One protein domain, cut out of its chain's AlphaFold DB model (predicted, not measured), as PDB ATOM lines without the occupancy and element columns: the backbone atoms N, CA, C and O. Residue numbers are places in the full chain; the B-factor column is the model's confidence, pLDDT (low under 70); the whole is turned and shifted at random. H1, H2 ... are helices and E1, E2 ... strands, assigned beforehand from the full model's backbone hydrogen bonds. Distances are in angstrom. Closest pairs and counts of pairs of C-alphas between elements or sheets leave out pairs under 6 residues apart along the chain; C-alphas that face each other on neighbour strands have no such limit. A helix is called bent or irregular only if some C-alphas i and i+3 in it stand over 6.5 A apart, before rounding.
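Overview. This is residues 8 to 131 of the 131 residues of an uncharacterized protein of Synechococcus sp. A15-28 (UniProt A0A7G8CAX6). A strongly twisted sheet of six strands, built round the long hairpin E3 and E4, bends round the helix H1, which packs on E3, E5, E4, E2 and E1. The longest helix, H4, crosses the strands on the other side of E3 and E4, and the short helices H2 and H3 lie at the two far ends. The 124 printed residues hold four named helices and six named strands, in the order E1 H1 E2 E3 E4 H2 E5 E6 H3 H4. The sheet is branched and mixed, with E1 parallel to E3 and the other neighbour pairs antiparallel, and the class is mixed, helices and strands. The whole is compact, with a radius of gyration of the C-alphas of 13.1 A and spans of 37 by 34 by 25 A.

Along the chain. The longest strand, E4, has residues 57 to 68, measures 29.8 A and bends by 72 degrees at residue 65. E3 is residues 46 to 54, 25.6 A; E1 is residues 8 to 13, 16.8 A, from C-alpha 8 at (32.909, -34.702, -26.922). E5 is residues 89 to 95, 17.8 A; E2 is residues 30 to 33 and E6 residues 100 to 102. H1 is residues 18 to 28, 15.4 A; H2 is residues 73 to 77 and H3 residues 104 to 107. H4 is residues 117 to 130, 20.7 A, ending at C-alpha 130 (41.395, -26.766, -13.050); it is irregular, with C-alphas 118 and 121 7.1 A apart.

Arrangement. E3 and E4 form a hairpin, with N 50 and O 61 at 3.0 A. E1 is on the other side of E3, with N 11 and O 49 at 2.8 A. On the side of E4 away from E3 are E6, with N 60 and O 100 at 2.9 A, and E5, with N 64 and O 94 at 2.9 A. E2 is beside E5, with N 91 and O 31 at 2.8 A. H1 is on the sheet at a height of 7.5 A, its C-alpha 18 5.9 A from C-alpha 52 of E3. H2, on the same face, touches H1; their closest C-alphas, Leu 24 and Ile 76, are 6.5 A apart. H4 is on the sheet at a height of 7.2 A and runs across the strands, at 85 degrees to E4 on the local plane; the closest C-alphas of the two are Leu 62 and Leu 127, 6.6 A. H3 only grazes the sheet and touches H4, with the C-alphas of Cys 107 and Arg 119 5.7 A apart. H1 and H4 are apart. Every O i to N i+4 pair is within hydrogen-bond range in H1, 8 of 10 are in H4 and 0 of 1 in H2, where 2 of 2 O i to N i+3 pairs are; H3 is too short for an i+4 pair.

Size, cuts and confidence. The two C-alphas farthest apart, those of Asp 72 and Glu 105, are 37.2 A apart. The printed part has no cut. The links E2 to E3 and H2 to E5 are long, with 12 and 11 residues. The mean pLDDT of the printed part is 93.6, and residue 131, the chain's last, is under 70.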
ATOM      1  N   VAL A   8      32.907 -36.031 -27.552       95.06
ATOM      2  CA  VAL A   8      32.909 -34.702 -26.922       95.06
ATOM      3  C   VAL A   8      32.137 -33.725 -27.801       95.06
ATOM      4  O   VAL A   8      32.507 -33.468 -28.954       95.06
ATOM      5  N   ARG A   9      31.065 -33.162 -27.248       95.25
ATOM      6  CA  ARG A   9      30.212 -32.162 -27.898       95.25
ATOM      7  C   ARG A   9      30.222 -30.854 -27.102       95.25
ATOM      8  O   ARG A   9      30.668 -30.817 -25.956       95.25
ATOM      9  N   SER A  10      29.790 -29.775 -27.745       95.50
ATOM     10  CA  SER A  10      29.797 -28.429 -27.176       95.50
ATOM     11  C   SER A  10      28.386 -27.849 -27.173       95.50
ATOM     12  O   SER A  10      27.666 -28.007 -28.152       95.50
ATOM     13  N   TRP A  11      28.028 -27.182 -26.079       95.44
ATOM     14  CA  TRP A  11      26.771 -26.468 -25.865       95.44
ATOM     15  C   TRP A  11      27.094 -25.000 -25.643       95.44
ATOM     16  O   TRP A  11      27.819 -24.672 -24.703       95.44
ATOM     17  N   LEU A  12      26.581 -24.129 -26.507       94.88
ATOM     18  CA  LEU A  12      26.817 -22.695 -26.424       94.88
ATOM     19  C   LEU A  12      25.595 -21.986 -25.848       94.88
ATOM     20  O   LEU A  12      24.518 -22.029 -26.433       94.88
ATOM     21  N   TYR A  13      25.785 -21.274 -24.742       94.44
ATOM     22  CA  TYR A  13      24.828 -20.267 -24.293       94.44
ATOM     23  C   TYR A  13      25.290 -18.887 -24.758       94.44
ATOM     24  O   TYR A  13      26.429 -18.474 -24.510       94.44
ATOM     25  N   GLU A  14      24.390 -18.174 -25.431       91.19
ATOM     26  CA  GLU A  14      24.602 -16.826 -25.953       91.19
ATOM     27  C   GLU A  14      23.718 -15.805 -25.230       91.19
ATOM     28  O   GLU A  14      22.821 -16.158 -24.466       91.19
ATOM     29  N   GLY A  15      23.981 -14.520 -25.465       90.19
ATOM     30  CA  GLY A  15      23.220 -13.428 -24.865       90.19
ATOM     31  C   GLY A  15      23.821 -12.897 -23.563       90.19
ATOM     32  O   GLY A  15      24.818 -13.391 -23.036       90.19
ATOM     33  N   SER A  16      23.225 -11.821 -23.051       90.44
ATOM     34  CA  SER A  16      23.724 -11.122 -21.863       90.44
ATOM     35  C   SER A  16      23.606 -11.938 -20.575       90.44
ATOM     36  O   SER A  16      24.398 -11.707 -19.664       90.44
ATOM     37  N   CYS A  17      22.672 -12.896 -20.505       93.56
ATOM     38  CA  CYS A  17      22.466 -13.746 -19.330       93.56
ATOM     39  C   CYS A  17      23.034 -15.158 -19.535       93.56
ATOM     40  O   CYS A  17      22.777 -16.053 -18.740       93.56
ATOM     41  N   ALA A  18      23.874 -15.380 -20.551       94.69
ATOM     42  CA  ALA A  18      24.415 -16.704 -20.855       94.69
ATOM     43  C   ALA A  18      25.146 -17.370 -19.673       94.69
ATOM     44  O   ALA A  18      25.030 -18.575 -19.459       94.69
ATOM     45  N   LEU A  19      25.874 -16.577 -18.876       95.88
ATOM     46  CA  LEU A  19      26.545 -17.074 -17.673       95.88
ATOM     47  C   LEU A  19      25.545 -17.428 -16.560       95.88
ATOM     48  O   LEU A  19      25.743 -18.412 -15.858       95.88
ATOM     49  N   GLU A  20      24.469 -16.657 -16.412       96.44
ATOM     50  CA  GLU A  20      23.371 -16.961 -15.486       96.44
ATOM     51  C   GLU A  20      22.661 -18.258 -15.903       96.44
ATOM     52  O   GLU A  20      22.529 -19.170 -15.092       96.44
ATOM     53  N   ASN A  21      22.333 -18.394 -17.191       95.69
ATOM     54  CA  ASN A  21      21.756 -19.604 -17.782       95.69
ATOM     55  C   ASN A  21      22.632 -20.841 -17.545       95.69
ATOM     56  O   ASN A  21      22.115 -21.922 -17.245       95.69
ATOM     57  N   MET A  22      23.956 -20.683 -17.644       96.50
ATOM     58  CA  MET A  22      24.927 -21.741 -17.353       96.50
ATOM     59  C   MET A  22      24.908 -22.132 -15.874       96.50
ATOM     60  O   MET A  22      24.906 -23.320 -15.562       96.50
ATOM     61  N   VAL A  23      24.870 -21.156 -14.962       96.88
ATOM     62  CA  VAL A  23      24.794 -21.413 -13.516       96.88
ATOM     63  C   VAL A  23      23.498 -22.143 -13.162       96.88
ATOM     64  O   VAL A  23      23.563 -23.172 -12.494       96.88
ATOM     65  N   LEU A  24      22.350 -21.673 -13.658       96.75
ATOM     66  CA  LEU A  24      21.045 -22.304 -13.428       96.75
ATOM     67  C   LEU A  24      21.018 -23.749 -13.940       96.75
ATOM     68  O   LEU A  24      20.636 -24.660 -13.207       96.75
ATOM     69  N   GLY A  25      21.494 -23.977 -15.167       96.38
ATOM     70  CA  GLY A  25      21.602 -25.325 -15.727       96.38
ATOM     71  C   GLY A  25      22.519 -26.227 -14.896       96.38
ATOM     72  O   GLY A  25      22.181 -27.375 -14.614       96.38
ATOM     73  N   MET A  26      23.654 -25.709 -14.423       96.38
ATOM     74  CA  MET A  26      24.567 -26.473 -13.572       96.38
ATOM     75  C   MET A  26      23.949 -26.826 -12.205       96.38
ATOM     76  O   MET A  26      24.156 -27.947 -11.731       96.38
ATOM     77  N   GLU A  27      23.209 -25.905 -11.575       95.81
ATOM     78  CA  GLU A  27      22.494 -26.139 -10.308       95.81
ATOM     79  C   GLU A  27      21.448 -27.250 -10.452       95.81
ATOM     80  O   GLU A  27      21.400 -28.168  -9.628       95.81
ATOM     81  N   GLU A  28      20.677 -27.205 -11.538       96.38
ATOM     82  CA  GLU A  28      19.577 -28.133 -11.817       96.38
ATOM     83  C   GLU A  28      20.024 -29.384 -12.585       96.38
ATOM     84  O   GLU A  28      19.212 -30.257 -12.888       96.38
ATOM     85  N   ARG A  29      21.329 -29.513 -12.871       96.69
ATOM     86  CA  ARG A  29      21.914 -30.640 -13.619       96.69
ATOM     87  C   ARG A  29      21.257 -30.832 -14.984       96.69
ATOM     88  O   ARG A  29      20.992 -31.955 -15.409       96.69
ATOM     89  N   ALA A  30      21.018 -29.725 -15.669       96.56
ATOM     90  CA  ALA A  30      20.358 -29.679 -16.956       96.56
ATOM     91  C   ALA A  30      21.159 -28.845 -17.955       96.56
ATOM     92  O   ALA A  30      21.772 -27.829 -17.619       96.56
ATOM     93  N   VAL A  31      21.109 -29.258 -19.214       95.75
ATOM     94  CA  VAL A  31      21.585 -28.456 -20.337       95.75
ATOM     95  C   VAL A  31      20.543 -28.506 -21.445       95.75
ATOM     96  O   VAL A  31      19.998 -29.572 -21.724       95.75
ATOM     97  N   MET A  32      20.245 -27.360 -22.050       94.12
ATOM     98  CA  MET A  32      19.276 -27.253 -23.139       94.12
ATOM     99  C   MET A  32      19.967 -26.752 -24.392       94.12
ATOM    100  O   MET A  32      20.775 -25.832 -24.332       94.12
ATOM    101  N   ASP A  33      19.672 -27.377 -25.521       87.38
ATOM    102  CA  ASP A  33      20.178 -26.926 -26.809       87.38
ATOM    103  C   ASP A  33      19.281 -27.395 -27.950       87.38
ATOM    104  O   ASP A  33      18.645 -28.448 -27.893       87.38
ATOM    105  N   SER A  34      19.246 -26.597 -29.009       87.06
ATOM    106  CA  SER A  34      18.502 -26.892 -30.231       87.06
ATOM    107  C   SER A  34      19.349 -27.615 -31.285       87.06
ATOM    108  O   SER A  34      18.791 -28.204 -32.213       87.06
ATOM    109  N   ILE A  35      20.683 -27.606 -31.149       88.75
ATOM    110  CA  ILE A  35      21.619 -28.151 -32.142       88.75
ATOM    111  C   ILE A  35      21.974 -29.614 -31.837       88.75
ATOM    112  O   ILE A  35      21.920 -30.480 -32.714       88.75
ATOM    113  N   ASN A  36      22.351 -29.917 -30.598       91.06
ATOM    114  CA  ASN A  36      22.798 -31.245 -30.205       91.06
ATOM    115  C   ASN A  36      21.617 -32.206 -30.019       91.06
ATOM    116  O   ASN A  36      20.935 -32.206 -28.996       91.06
ATOM    117  N   GLN A  37      21.442 -33.108 -30.983       91.94
ATOM    118  CA  GLN A  37      20.532 -34.249 -30.871       91.94
ATOM    119  C   GLN A  37      21.334 -35.507 -30.521       91.94
ATOM    120  O   GLN A  37      22.247 -35.892 -31.260       91.94
ATOM    121  N   LEU A  38      21.043 -36.096 -29.362       92.25
ATOM    122  CA  LEU A  38      21.693 -37.300 -28.847       92.25
ATOM    123  C   LEU A  38      20.716 -38.472 -28.889       92.25
ATOM    124  O   LEU A  38      19.562 -38.355 -28.483       92.25
ATOM    125  N   SER A  39      21.203 -39.613 -29.357       91.50
ATOM    126  CA  SER A  39      20.496 -40.885 -29.220       91.50
ATOM    127  C   SER A  39      20.752 -41.515 -27.846       91.50
ATOM    128  O   SER A  39      21.732 -41.195 -27.174       91.50
ATOM    129  N   THR A  40      19.898 -42.456 -27.432       90.56
ATOM    130  CA  THR A  40      20.056 -43.160 -26.146       90.56
ATOM    131  C   THR A  40      21.386 -43.907 -26.031       90.56
ATOM    132  O   THR A  40      21.931 -44.004 -24.938       90.56
ATOM    133  N   ASP A  41      21.941 -44.374 -27.152       91.00
ATOM    134  CA  ASP A  41      23.234 -45.067 -27.197       91.00
ATOM    135  C   ASP A  41      24.426 -44.133 -26.914       91.00
ATOM    136  O   ASP A  41      25.530 -44.597 -26.628       91.00
ATOM    137  N   GLU A  42      24.222 -42.816 -26.995       91.56
ATOM    138  CA  GLU A  42      25.245 -41.806 -26.705       91.56
ATOM    139  C   GLU A  42      25.205 -41.314 -25.257       91.56
ATOM    140  O   GLU A  42      26.142 -40.646 -24.809       91.56
ATOM    141  N   PHE A  43      24.148 -41.640 -24.508       93.69
ATOM    142  CA  PHE A  43      24.102 -41.364 -23.076       93.69
ATOM    143  C   PHE A  43      25.198 -42.149 -22.360       93.69
ATOM    144  O   PHE A  43      25.599 -43.230 -22.784       93.69
ATOM    145  N   ASP A  44      25.757 -41.545 -21.316       91.31
ATOM    146  CA  ASP A  44      26.957 -41.993 -20.605       91.31
ATOM    147  C   ASP A  44      28.252 -42.021 -21.451       91.31
ATOM    148  O   ASP A  44      29.346 -41.978 -20.886       91.31
ATOM    149  N   ALA A  45      28.172 -42.006 -22.784       92.44
ATOM    150  CA  ALA A  45      29.309 -41.947 -23.706       92.44
ATOM    151  C   ALA A  45      29.588 -40.531 -24.256       92.44
ATOM    152  O   ALA A  45      30.533 -40.345 -25.027       92.44
ATOM    153  N   CYS A  46      28.799 -39.529 -23.855       95.56
ATOM    154  CA  CYS A  46      28.927 -38.144 -24.299       95.56
ATOM    155  C   CYS A  46      29.412 -37.223 -23.168       95.56
ATOM    156  O   CYS A  46      28.747 -37.060 -22.141       95.56
ATOM    157  N   LEU A  47      30.561 -36.581 -23.386       96.81
ATOM    158  CA  LEU A  47      31.009 -35.433 -22.605       96.81
ATOM    159  C   LEU A  47      30.519 -34.140 -23.257       96.81
ATOM    160  O   LEU A  47      30.676 -33.929 -24.461       96.81
ATOM    161  N   ALA A  48      29.980 -33.258 -22.430       96.81
ATOM    162  CA  ALA A  48      29.489 -31.952 -22.814       96.81
ATOM    163  C   ALA A  48      30.407 -30.861 -22.270       96.81
ATOM    164  O   ALA A  48      30.610 -30.745 -21.060       96.81
ATOM    165  N   ILE A  49      30.939 -30.047 -23.179       97.75
ATOM    166  CA  ILE A  49      31.527 -28.750 -22.854       97.75
ATOM    167  C   ILE A  49      30.393 -27.734 -22.925       97.75
ATOM    168  O   ILE A  49      29.927 -27.418 -24.015       97.75
ATOM    169  N   ILE A  50      29.948 -27.224 -21.783       97.38
ATOM    170  CA  ILE A  50      28.979 -26.129 -21.745       97.38
ATOM    171  C   ILE A  50      29.802 -24.852 -21.681       97.38
ATOM    172  O   ILE A  50      30.597 -24.682 -20.756       97.38
ATOM    173  N   VAL A  51      29.651 -23.981 -22.673       97.12
ATOM    174  CA  VAL A  51      30.455 -22.771 -22.855       97.12
ATOM    175  C   VAL A  51      29.555 -21.559 -23.061       97.12
ATOM    176  O   VAL A  51      28.485 -21.643 -23.657       97.12
ATOM    177  N   CYS A  52      29.990 -20.404 -22.576       95.56
ATOM    178  CA  CYS A  52      29.361 -19.129 -22.875       95.56
ATOM    179  C   CYS A  52      30.397 -18.012 -22.951       95.56
ATOM    180  O   CYS A  52      31.494 -18.103 -22.383       95.56
ATOM    181  N   ARG A  53      30.023 -16.910 -23.603       93.19
ATOM    182  CA  ARG A  53      30.784 -15.659 -23.557       93.19
ATOM    183  C   ARG A  53      30.051 -14.618 -22.725       93.19
ATOM    184  O   ARG A  53      28.874 -14.362 -22.938       93.19
ATOM    185  N   SER A  54      30.768 -13.995 -21.796       91.00
ATOM    186  CA  SER A  54      30.293 -12.835 -21.039       91.00
ATOM    187  C   SER A  54      31.318 -11.709 -21.163       91.00
ATOM    188  O   SER A  54      32.437 -11.782 -20.642       91.00
ATOM    189  N   GLY A  55      30.957 -10.680 -21.933       88.69
ATOM    190  CA  GLY A  55      31.890  -9.638 -22.357       88.69
ATOM    191  C   GLY A  55      33.055 -10.225 -23.162       88.69
ATOM    192  O   GLY A  55      32.847 -10.951 -24.127       88.69
ATOM    193  N   ALA A  56      34.285  -9.919 -22.745       88.94
ATOM    194  CA  ALA A  56      35.512 -10.428 -23.367       88.94
ATOM    195  C   ALA A  56      35.994 -11.771 -22.782       88.94
ATOM    196  O   ALA A  56      37.124 -12.177 -23.031       88.94
ATOM    197  N   ASN A  57      35.190 -12.429 -21.942       94.19
ATOM    198  CA  ASN A  57      35.599 -13.638 -21.236       94.19
ATOM    199  C   ASN A  57      34.789 -14.848 -21.690       94.19
ATOM    200  O   ASN A  57      33.559 -14.794 -21.746       94.19
ATOM    201  N   THR A  58      35.495 -15.949 -21.927       96.25
ATOM    202  CA  THR A  58      34.904 -17.266 -22.156       96.25
ATOM    203  C   THR A  58      34.840 -18.023 -20.830       96.25
ATOM    204  O   THR A  58      35.839 -18.124 -20.111       96.25
ATOM    205  N   PHE A  59      33.665 -18.546 -20.498       97.50
ATOM    206  CA  PHE A  59      33.441 -19.413 -19.344       97.50
ATOM    207  C   PHE A  59      32.976 -20.775 -19.830       97.50
ATOM    208  O   PHE A  59      32.231 -20.851 -20.804       97.50
ATOM    209  N   ALA A  60      33.412 -21.841 -19.167       97.94
ATOM    210  CA  ALA A  60      32.931 -23.176 -19.466       97.94
ATOM    211  C   ALA A  60      32.967 -24.096 -18.247       97.94
ATOM    212  O   ALA A  60      33.733 -23.876 -17.304       97.94
ATOM    213  N   HIS A  61      32.179 -25.162 -18.309       98.25
ATOM    214  CA  HIS A  61      32.335 -26.332 -17.457       98.25
ATOM    215  C   HIS A  61      32.170 -27.616 -18.268       98.25
ATOM    216  O   HIS A  61      31.633 -27.618 -19.379       98.25
ATOM    217  N   LEU A  62      32.655 -28.712 -17.695       98.19
ATOM    218  CA  LEU A  62      32.544 -30.042 -18.261       98.19
ATOM    219  C   LEU A  62      31.473 -30.828 -17.505       98.19
ATOM    220  O   LEU A  62      31.416 -30.812 -16.270       98.19
ATOM    221  N   GLY A  63      30.656 -31.567 -18.242       97.25
ATOM    222  CA  GLY A  63      29.750 -32.560 -17.685       97.25
ATOM    223  C   GLY A  63      29.620 -33.782 -18.586       97.25
ATOM    224  O   GLY A  63      30.140 -33.819 -19.697       97.25
ATOM    225  N   GLN A  64      28.936 -34.798 -18.084       97.44
ATOM    226  CA  GLN A  64      28.573 -36.004 -18.820       97.44
ATOM    227  C   GLN A  64      27.060 -36.012 -19.034       97.44
ATOM    228  O   GLN A  64      26.315 -35.801 -18.077       97.44
ATOM    229  N   ILE A  65      26.609 -36.265 -20.262       97.12
ATOM    230  CA  ILE A  65      25.179 -36.412 -20.552       97.12
ATOM    231  C   ILE A  65      24.749 -37.828 -20.182       97.12
ATOM    232  O   ILE A  65      25.285 -38.797 -20.720       97.12
ATOM    233  N   VAL A  66      23.788 -37.943 -19.268       96.50
ATOM    234  CA  VAL A  66      23.328 -39.234 -18.720       96.50
ATOM    235  C   VAL A  66      21.922 -39.615 -19.192       96.50
ATOM    236  O   VAL A  66      21.468 -40.733 -18.966       96.50
ATOM    237  N   GLY A  67      21.218 -38.701 -19.862       96.81
ATOM    238  CA  GLY A  67      19.895 -38.965 -20.417       96.81
ATOM    239  C   GLY A  67      19.112 -37.708 -20.754       96.81
ATOM    240  O   GLY A  67      19.640 -36.600 -20.699       96.81
ATOM    241  N   HIS A  68      17.830 -37.882 -21.071       96.50
ATOM    242  CA  HIS A  68      16.877 -36.772 -21.128       96.50
ATOM    243  C   HIS A  68      16.577 -36.261 -19.719       96.50
ATOM    244  O   HIS A  68      16.444 -37.052 -18.777       96.50
ATOM    245  N   TYR A  69      16.425 -34.947 -19.593       96.44
ATOM    246  CA  TYR A  69      16.022 -34.331 -18.339       96.44
ATOM    247  C   TYR A  69      14.590 -34.743 -17.970       96.44
ATOM    248  O   TYR A  69      13.702 -34.787 -18.818       96.44
ATOM    249  N   ARG A  70      14.365 -35.089 -16.698       92.62
ATOM    250  CA  ARG A  70      13.084 -35.651 -16.219       92.62
ATOM    251  C   ARG A  70      12.189 -34.646 -15.492       92.62
ATOM    252  O   ARG A  70      11.090 -35.013 -15.082       92.62
ATOM    253  N   GLY A  71      12.673 -33.425 -15.277       91.00
ATOM    254  CA  GLY A  71      11.924 -32.345 -14.639       91.00
ATOM    255  C   GLY A  71      11.245 -31.420 -15.646       91.00
ATOM    256  O   GLY A  71      11.322 -31.621 -16.855       91.00
ATOM    257  N   ASP A  72      10.609 -30.372 -15.127       91.12
ATOM    258  CA  ASP A  72      10.118 -29.266 -15.946       91.12
ATOM    259  C   ASP A  72      11.294 -28.341 -16.287       91.12
ATOM    260  O   ASP A  72      11.752 -27.556 -15.454       91.12
ATOM    261  N   ALA A  73      11.827 -28.499 -17.497       87.56
ATOM    262  CA  ALA A  73      12.968 -27.735 -17.987       87.56
ATOM    263  C   ALA A  73      12.697 -26.222 -17.996       87.56
ATOM    264  O   ALA A  73      13.591 -25.426 -17.711       87.56
ATOM    265  N   GLN A  74      11.451 -25.825 -18.257       88.19
ATOM    266  CA  GLN A  74      11.068 -24.422 -18.365       88.19
ATOM    267  C   GLN A  74      11.210 -23.700 -17.019       88.19
ATOM    268  O   GLN A  74      11.760 -22.604 -16.960       88.19
ATOM    269  N   GLN A  75      10.875 -24.373 -15.914       92.81
ATOM    270  CA  GLN A  75      11.031 -23.820 -14.560       92.81
ATOM    271  C   GLN A  75      12.484 -23.499 -14.181       92.81
ATOM    272  O   GLN A  75      12.711 -22.684 -13.282       92.81
ATOM    273  N   ILE A  76      13.470 -24.125 -14.835       94.00
ATOM    274  CA  ILE A  76      14.885 -23.827 -14.594       94.00
ATOM    275  C   ILE A  76      15.211 -22.436 -15.128       94.00
ATOM    276  O   ILE A  76      15.738 -21.596 -14.398       94.00
ATOM    277  N   TRP A  77      14.904 -22.203 -16.403       93.94
ATOM    278  CA  TRP A  77      15.350 -21.017 -17.123       93.94
ATOM    279  C   TRP A  77      14.349 -19.862 -17.126       93.94
ATOM    280  O   TRP A  77      14.764 -18.732 -17.359       93.94
ATOM    281  N   ASP A  78      13.100 -20.082 -16.709       92.25
ATOM    282  CA  ASP A  78      12.165 -19.006 -16.337       92.25
ATOM    283  C   ASP A  78      12.705 -18.144 -15.177       92.25
ATOM    284  O   ASP A  78      12.258 -17.017 -14.961       92.25
ATOM    285  N   ARG A  79      13.681 -18.665 -14.416       91.62
ATOM    286  CA  ARG A  79      14.422 -17.915 -13.390       91.62
ATOM    287  C   ARG A  79      15.437 -16.936 -13.988       91.62
ATOM    288  O   ARG A  79      15.884 -16.058 -13.255       91.62
ATOM    289  N   SER A  80      15.816 -17.104 -15.257       92.12
ATOM    290  CA  SER A  80      16.757 -16.223 -15.943       92.12
ATOM    291  C   SER A  80      16.094 -14.920 -16.362       92.12
ATOM    292  O   SER A  80      14.943 -14.886 -16.799       92.12
ATOM    293  N   THR A  81      16.866 -13.839 -16.324       90.19
ATOM    294  CA  THR A  81      16.424 -12.511 -16.763       90.19
ATOM    295  C   THR A  81      16.020 -12.465 -18.249       90.19
ATOM    296  O   THR A  81      15.189 -11.634 -18.623       90.19
ATOM    297  N   ASP A  82      16.581 -13.332 -19.102       89.06
ATOM    298  CA  ASP A  82      16.272 -13.398 -20.541       89.06
ATOM    299  C   ASP A  82      15.343 -14.548 -20.954       89.06
ATOM    300  O   ASP A  82      15.060 -14.697 -22.142       89.06
ATOM    301  N   GLY A  83      14.835 -15.325 -19.996       85.56
ATOM    302  CA  GLY A  83      13.991 -16.485 -20.280       85.56
ATOM    303  C   GLY A  83      14.755 -17.728 -20.746       85.56
ATOM    304  O   GLY A  83      14.117 -18.705 -21.131       85.56
ATOM    305  N   GLY A  84      16.092 -17.724 -20.692       89.38
ATOM    306  CA  GLY A  84      16.894 -18.927 -20.889       89.38
ATOM    307  C   GLY A  84      17.716 -18.992 -22.170       89.38
ATOM    308  O   GLY A  84      17.704 -18.074 -22.992       89.38
ATOM    309  N   PRO A  85      18.447 -20.106 -22.358       89.56
ATOM    310  CA  PRO A  85      19.084 -20.413 -23.627       89.56
ATOM    311  C   PRO A  85      18.028 -20.732 -24.694       89.56
ATOM    312  O   PRO A  85      16.836 -20.848 -24.413       89.56
ATOM    313  N   THR A  86      18.468 -20.873 -25.944       87.44
ATOM    314  CA  THR A  86      17.578 -21.210 -27.059       87.44
ATOM    315  C   THR A  86      16.799 -22.493 -26.775       87.44
ATOM    316  O   THR A  86      17.392 -23.521 -26.455       87.44
ATOM    317  N   GLU A  87      15.474 -22.417 -26.921       87.81
ATOM    318  CA  GLU A  87      14.570 -23.543 -26.696       87.81
ATOM    319  C   GLU A  87      14.956 -24.739 -27.575       87.81
ATOM    320  O   GLU A  87      15.203 -24.605 -28.777       87.81
ATOM    321  N   GLY A  88      15.021 -25.917 -26.962       90.88
ATOM    322  CA  GLY A  88      15.470 -27.136 -27.611       90.88
ATOM    323  C   GLY A  88      15.326 -28.355 -26.712       90.88
ATOM    324  O   GLY A  88      14.591 -28.347 -25.723       90.88
ATOM    325  N   GLU A  89      16.044 -29.418 -27.056       94.12
ATOM    326  CA  GLU A  89      16.040 -30.639 -26.260       94.12
ATOM    327  C   GLU A  89      16.802 -30.396 -24.952       94.12
ATOM    328  O   GLU A  89      17.877 -29.788 -24.947       94.12
ATOM    329  N   THR A  90      16.249 -30.876 -23.835       96.12
ATOM    330  CA  THR A  90      16.883 -30.742 -22.519       96.12
ATOM    331  C   THR A  90      17.417 -32.082 -22.034       96.12
ATOM    332  O   THR A  90      16.685 -33.068 -21.909       96.12
ATOM    333  N   TYR A  91      18.701 -32.106 -21.697       97.12
ATOM    334  CA  TYR A  91      19.401 -33.293 -21.227       97.12
ATOM    335  C   TYR A  91      19.783 -33.179 -19.755       97.12
ATOM    336  O   TYR A  91      20.123 -32.102 -19.263       97.12
ATOM    337  N   GLU A  92      19.765 -34.317 -19.065       97.44
ATOM    338  CA  GLU A  92      20.323 -34.455 -17.726       97.44
ATOM    339  C   GLU A  92      21.850 -34.529 -17.814       97.44
ATOM    340  O   GLU A  92      22.432 -35.308 -18.581       97.44
ATOM    341  N   LEU A  93      22.497 -33.711 -16.994       96.19
ATOM    342  CA  LEU A  93      23.930 -33.506 -16.978       96.19
ATOM    343  C   LEU A  93      24.508 -33.867 -15.612       96.19
ATOM    344  O   LEU A  93      24.191 -33.268 -14.585       96.19
ATOM    345  N   LYS A  94      25.484 -34.769 -15.597       97.12
ATOM    346  CA  LYS A  94      26.359 -34.963 -14.445       97.12
ATOM    347  C   LYS A  94      27.575 -34.046 -14.565       97.12
ATOM    348  O   LYS A  94      28.513 -34.355 -15.299       97.12
ATOM    349  N   SER A  95      27.579 -32.936 -13.833       96.00
ATOM    350  CA  SER A  95      28.717 -32.007 -13.797       96.00
ATOM    351  C   SER A  95      29.991 -32.705 -13.312       96.00
ATOM    352  O   SER A  95      29.999 -33.339 -12.256       96.00
ATOM    353  N   LEU A  96      31.064 -32.583 -14.094       96.75
ATOM    354  CA  LEU A  96      32.388 -33.132 -13.791       96.75
ATOM    355  C   LEU A  96      33.329 -32.066 -13.232       96.75
ATOM    356  O   LEU A  96      34.185 -32.380 -12.412       96.75
ATOM    357  N   THR A  97      33.150 -30.811 -13.643       97.44
ATOM    358  CA  THR A  97      33.941 -29.670 -13.166       97.44
ATOM    359  C   THR A  97      33.025 -28.533 -12.726       97.44
ATOM    360  O   THR A  97      31.818 -28.538 -12.988       97.44
ATOM    361  N   ARG A  98      33.603 -27.529 -12.059       96.88
ATOM    362  CA  ARG A  98      32.941 -26.235 -11.849       96.88
ATOM    363  C   ARG A  98      33.046 -25.377 -13.111       96.88
ATOM    364  O   ARG A  98      33.704 -25.760 -14.078       96.88
ATOM    365  N   ILE A  99      32.391 -24.218 -13.090       97.56
ATOM    366  CA  ILE A  99      32.557 -23.187 -14.116       97.56
ATOM    367  C   ILE A  99      33.918 -22.519 -13.925       97.56
ATOM    368  O   ILE A  99      34.221 -21.993 -12.852       97.56
ATOM    369  N   HIS A 100      34.720 -22.509 -14.984       97.75
ATOM    370  CA  HIS A 100      36.013 -21.841 -15.034       97.75
ATOM    371  C   HIS A 100      36.063 -20.861 -16.199       97.75
ATOM    372  O   HIS A 100      35.447 -21.063 -17.244       97.75
ATOM    373  N   ARG A 101      36.858 -19.802 -16.033       96.94
ATOM    374  CA  ARG A 101      37.272 -18.968 -17.161       96.94
ATOM    375  C   ARG A 101      38.265 -19.760 -18.013       96.94
ATOM    376  O   ARG A 101      39.256 -20.268 -17.481       96.94
ATOM    377  N   VAL A 102      38.009 -19.838 -19.314       97.38
ATOM    378  CA  VAL A 102      38.864 -20.533 -20.284       97.38
ATOM    379  C   VAL A 102      39.602 -19.491 -21.131       97.38
ATOM    380  O   VAL A 102      38.946 -18.610 -21.689       97.38
ATOM    381  N   PRO A 103      40.943 -19.537 -21.208       96.31
ATOM    382  CA  PRO A 103      41.712 -18.648 -22.071       96.31
ATOM    383  C   PRO A 103      41.418 -18.901 -23.552       96.31
ATOM    384  O   PRO A 103      41.259 -20.052 -23.971       96.31
ATOM    385  N   ASP A 104      41.412 -17.836 -24.354       93.56
ATOM    386  CA  ASP A 104      41.163 -17.930 -25.798       93.56
ATOM    387  C   ASP A 104      42.238 -18.770 -26.513       93.56
ATOM    388  O   ASP A 104      41.960 -19.393 -27.536       93.56
ATOM    389  N   GLU A 105      43.454 -18.877 -25.963       95.38
ATOM    390  CA  GLU A 105      44.506 -19.752 -26.498       95.38
ATOM    391  C   GLU A 105      44.144 -21.245 -26.395       95.38
ATOM    392  O   GLU A 105      44.635 -22.060 -27.184       95.38
ATOM    393  N   VAL A 106      43.283 -21.603 -25.434       96.50
ATOM    394  CA  VAL A 106      42.820 -22.976 -25.198       96.50
ATOM    395  C   VAL A 106      41.600 -23.284 -26.062       96.50
ATOM    396  O   VAL A 106      41.621 -24.256 -26.820       96.50
ATOM    397  N   CYS A 107      40.543 -22.469 -25.971       94.38
ATOM    398  CA  CYS A 107      39.284 -22.739 -26.674       94.38
ATOM    399  C   CYS A 107      39.270 -22.270 -28.132       94.38
ATOM    400  O   CYS A 107      38.470 -22.775 -28.917       94.38
ATOM    401  N   GLY A 108      40.156 -21.349 -28.515       92.00
ATOM    402  CA  GLY A 108      40.079 -20.663 -29.798       92.00
ATOM    403  C   GLY A 108      38.843 -19.765 -29.898       92.00
ATOM    404  O   GLY A 108      38.247 -19.365 -28.895       92.00
ATOM    405  N   SER A 109      38.458 -19.446 -31.132       89.12
ATOM    406  CA  SER A 109      37.203 -18.748 -31.403       89.12
ATOM    407  C   SER A 109      36.011 -19.636 -31.052       89.12
ATOM    408  O   SER A 109      35.981 -20.808 -31.418       89.12
ATOM    409  N   ILE A 110      35.026 -19.054 -30.369       90.19
ATOM    410  CA  ILE A 110      33.723 -19.683 -30.152       90.19
ATOM    411  C   ILE A 110      32.861 -19.410 -31.386       90.19
ATOM    412  O   ILE A 110      32.678 -18.248 -31.760       90.19
ATOM    413  N   GLU A 111      32.399 -20.478 -32.029       84.56
ATOM    414  CA  GLU A 111      31.548 -20.463 -33.225       84.56
ATOM    415  C   GLU A 111      30.094 -20.783 -32.847       84.56
ATOM    416  O   GLU A 111      29.795 -20.965 -31.671       84.56
ATOM    417  N   GLY A 112      29.177 -20.842 -33.818       78.88
ATOM    418  CA  GLY A 112      27.745 -21.039 -33.546       78.88
ATOM    419  C   GLY A 112      27.393 -22.356 -32.834       78.88
ATOM    420  O   GLY A 112      26.348 -22.435 -32.201       78.88
ATOM    421  N   ASP A 113      28.259 -23.374 -32.892       81.81
ATOM    422  CA  ASP A 113      28.132 -24.640 -32.152       81.81
ATOM    423  C   ASP A 113      29.004 -24.686 -30.872       81.81
ATOM    424  O   ASP A 113      29.142 -25.725 -30.218       81.81
ATOM    425  N   GLY A 114      29.604 -23.558 -30.490       92.00
ATOM    426  CA  GLY A 114      30.472 -23.414 -29.327       92.00
ATOM    427  C   GLY A 114      31.952 -23.649 -29.636       92.00
ATOM    428  O   GLY A 114      32.553 -22.950 -30.451       92.00
ATOM    429  N   VAL A 115      32.589 -24.576 -28.914       95.31
ATOM    430  CA  VAL A 115      34.011 -24.907 -29.098       95.31
ATOM    431  C   VAL A 115      34.186 -25.789 -30.336       95.31
ATOM    432  O   VAL A 115      33.684 -26.920 -30.383       95.31
ATOM    433  N   HIS A 116      34.988 -25.309 -31.291       94.62
ATOM    434  CA  HIS A 116      35.345 -26.045 -32.504       94.62
ATOM    435  C   HIS A 116      35.934 -27.430 -32.181       94.62
ATOM    436  O   HIS A 116      36.725 -27.577 -31.243       94.62
ATOM    437  N   ALA A 117      35.592 -28.448 -32.978       92.56
ATOM    438  CA  ALA A 117      35.939 -29.856 -32.736       92.56
ATOM    439  C   ALA A 117      37.429 -30.082 -32.409       92.56
ATOM    440  O   ALA A 117      37.750 -30.727 -31.410       92.56
ATOM    441  N   ASP A 118      38.328 -29.461 -33.176       94.12
ATOM    442  CA  ASP A 118      39.786 -29.571 -32.997       94.12
ATOM    443  C   ASP A 118      40.307 -29.012 -31.661       94.12
ATOM    444  O   ASP A 118      41.420 -29.329 -31.238       94.12
ATOM    445  N   ARG A 119      39.519 -28.172 -30.976       96.12
ATOM    446  CA  ARG A 119      39.869 -27.559 -29.685       96.12
ATOM    447  C   ARG A 119      39.208 -28.245 -28.496       96.12
ATOM    448  O   ARG A 119      39.669 -28.061 -27.371       96.12
ATOM    449  N   ARG A 120      38.186 -29.080 -28.716       95.69
ATOM    450  CA  ARG A 120      37.412 -29.716 -27.633       95.69
ATOM    451  C   ARG A 120      38.293 -30.529 -26.689       95.69
ATOM    452  O   ARG A 120      38.166 -30.384 -25.480       95.69
ATOM    453  N   ALA A 121      39.234 -31.314 -27.217       95.06
ATOM    454  CA  ALA A 121      40.157 -32.093 -26.390       95.06
ATOM    455  C   ALA A 121      41.020 -31.201 -25.475       95.06
ATOM    456  O   ALA A 121      41.162 -31.489 -24.289       95.06
ATOM    457  N   ALA A 122      41.547 -30.089 -25.999       97.00
ATOM    458  CA  ALA A 122      42.345 -29.149 -25.215       97.00
ATOM    459  C   ALA A 122      41.519 -28.486 -24.100       97.00
ATOM    460  O   ALA A 122      41.988 -28.378 -22.969       97.00
ATOM    461  N   VAL A 123      40.273 -28.100 -24.399       97.38
ATOM    462  CA  VAL A 123      39.349 -27.528 -23.409       97.38
ATOM    463  C   VAL A 123      38.979 -28.547 -22.331       97.38
ATOM    464  O   VAL A 123      38.980 -28.196 -21.154       97.38
ATOM    465  N   VAL A 124      38.718 -29.807 -22.697       97.44
ATOM    466  CA  VAL A 124      38.459 -30.890 -21.731       97.44
ATOM    467  C   VAL A 124      39.634 -31.047 -20.770       97.44
ATOM    468  O   VAL A 124      39.421 -31.034 -19.561       97.44
ATOM    469  N   HIS A 125      40.860 -31.154 -21.289       97.12
ATOM    470  CA  HIS A 125      42.052 -31.274 -20.447       97.12
ATOM    471  C   HIS A 125      42.206 -30.077 -19.510       97.12
ATOM    472  O   HIS A 125      42.350 -30.267 -18.309       97.12
ATOM    473  N   TYR A 126      42.070 -28.859 -20.035       97.94
ATOM    474  CA  TYR A 126      42.141 -27.650 -19.221       97.94
ATOM    475  C   TYR A 126      41.094 -27.635 -18.097       97.94
ATOM    476  O   TYR A 126      41.426 -27.344 -16.955       97.94
ATOM    477  N   LEU A 127      39.833 -27.961 -18.393       97.69
ATOM    478  CA  LEU A 127      38.768 -27.967 -17.385       97.69
ATOM    479  C   LEU A 127      39.002 -29.032 -16.306       97.69
ATOM    480  O   LEU A 127      38.735 -28.766 -15.137       97.69
ATOM    481  N   LEU A 128      39.508 -30.208 -16.686       96.50
ATOM    482  CA  LEU A 128      39.857 -31.274 -15.744       96.50
ATOM    483  C   LEU A 128      41.069 -30.918 -14.874       96.50
ATOM    484  O   LEU A 128      41.081 -31.278 -13.704       96.50
ATOM    485  N   ASP A 129      42.054 -30.200 -15.415       95.94
ATOM    486  CA  ASP A 129      43.235 -29.758 -14.660       95.94
ATOM    487  C   ASP A 129      42.906 -28.640 -13.652       95.94
ATOM    488  O   ASP A 129      43.626 -28.448 -12.671       95.94
ATOM    489  N   MET A 130      41.829 -27.886 -13.892       91.62
ATOM    490  CA  MET A 130      41.395 -26.766 -13.050       91.62
ATOM    491  C   MET A 130      40.397 -27.151 -11.945       91.62
ATOM    492  O   MET A 130      40.186 -26.342 -11.034       91.62
ATOM    493  N   GLY A 131      39.751 -28.319 -12.056       66.81
ATOM    494  CA  GLY A 131      38.698 -28.811 -11.154       66.81
ATOM    495  C   GLY A 131      39.225 -29.582  -9.951       66.81
ATOM    496  O   GLY A 131      38.629 -29.406  -8.863       66.81
TER     497      GLY A 131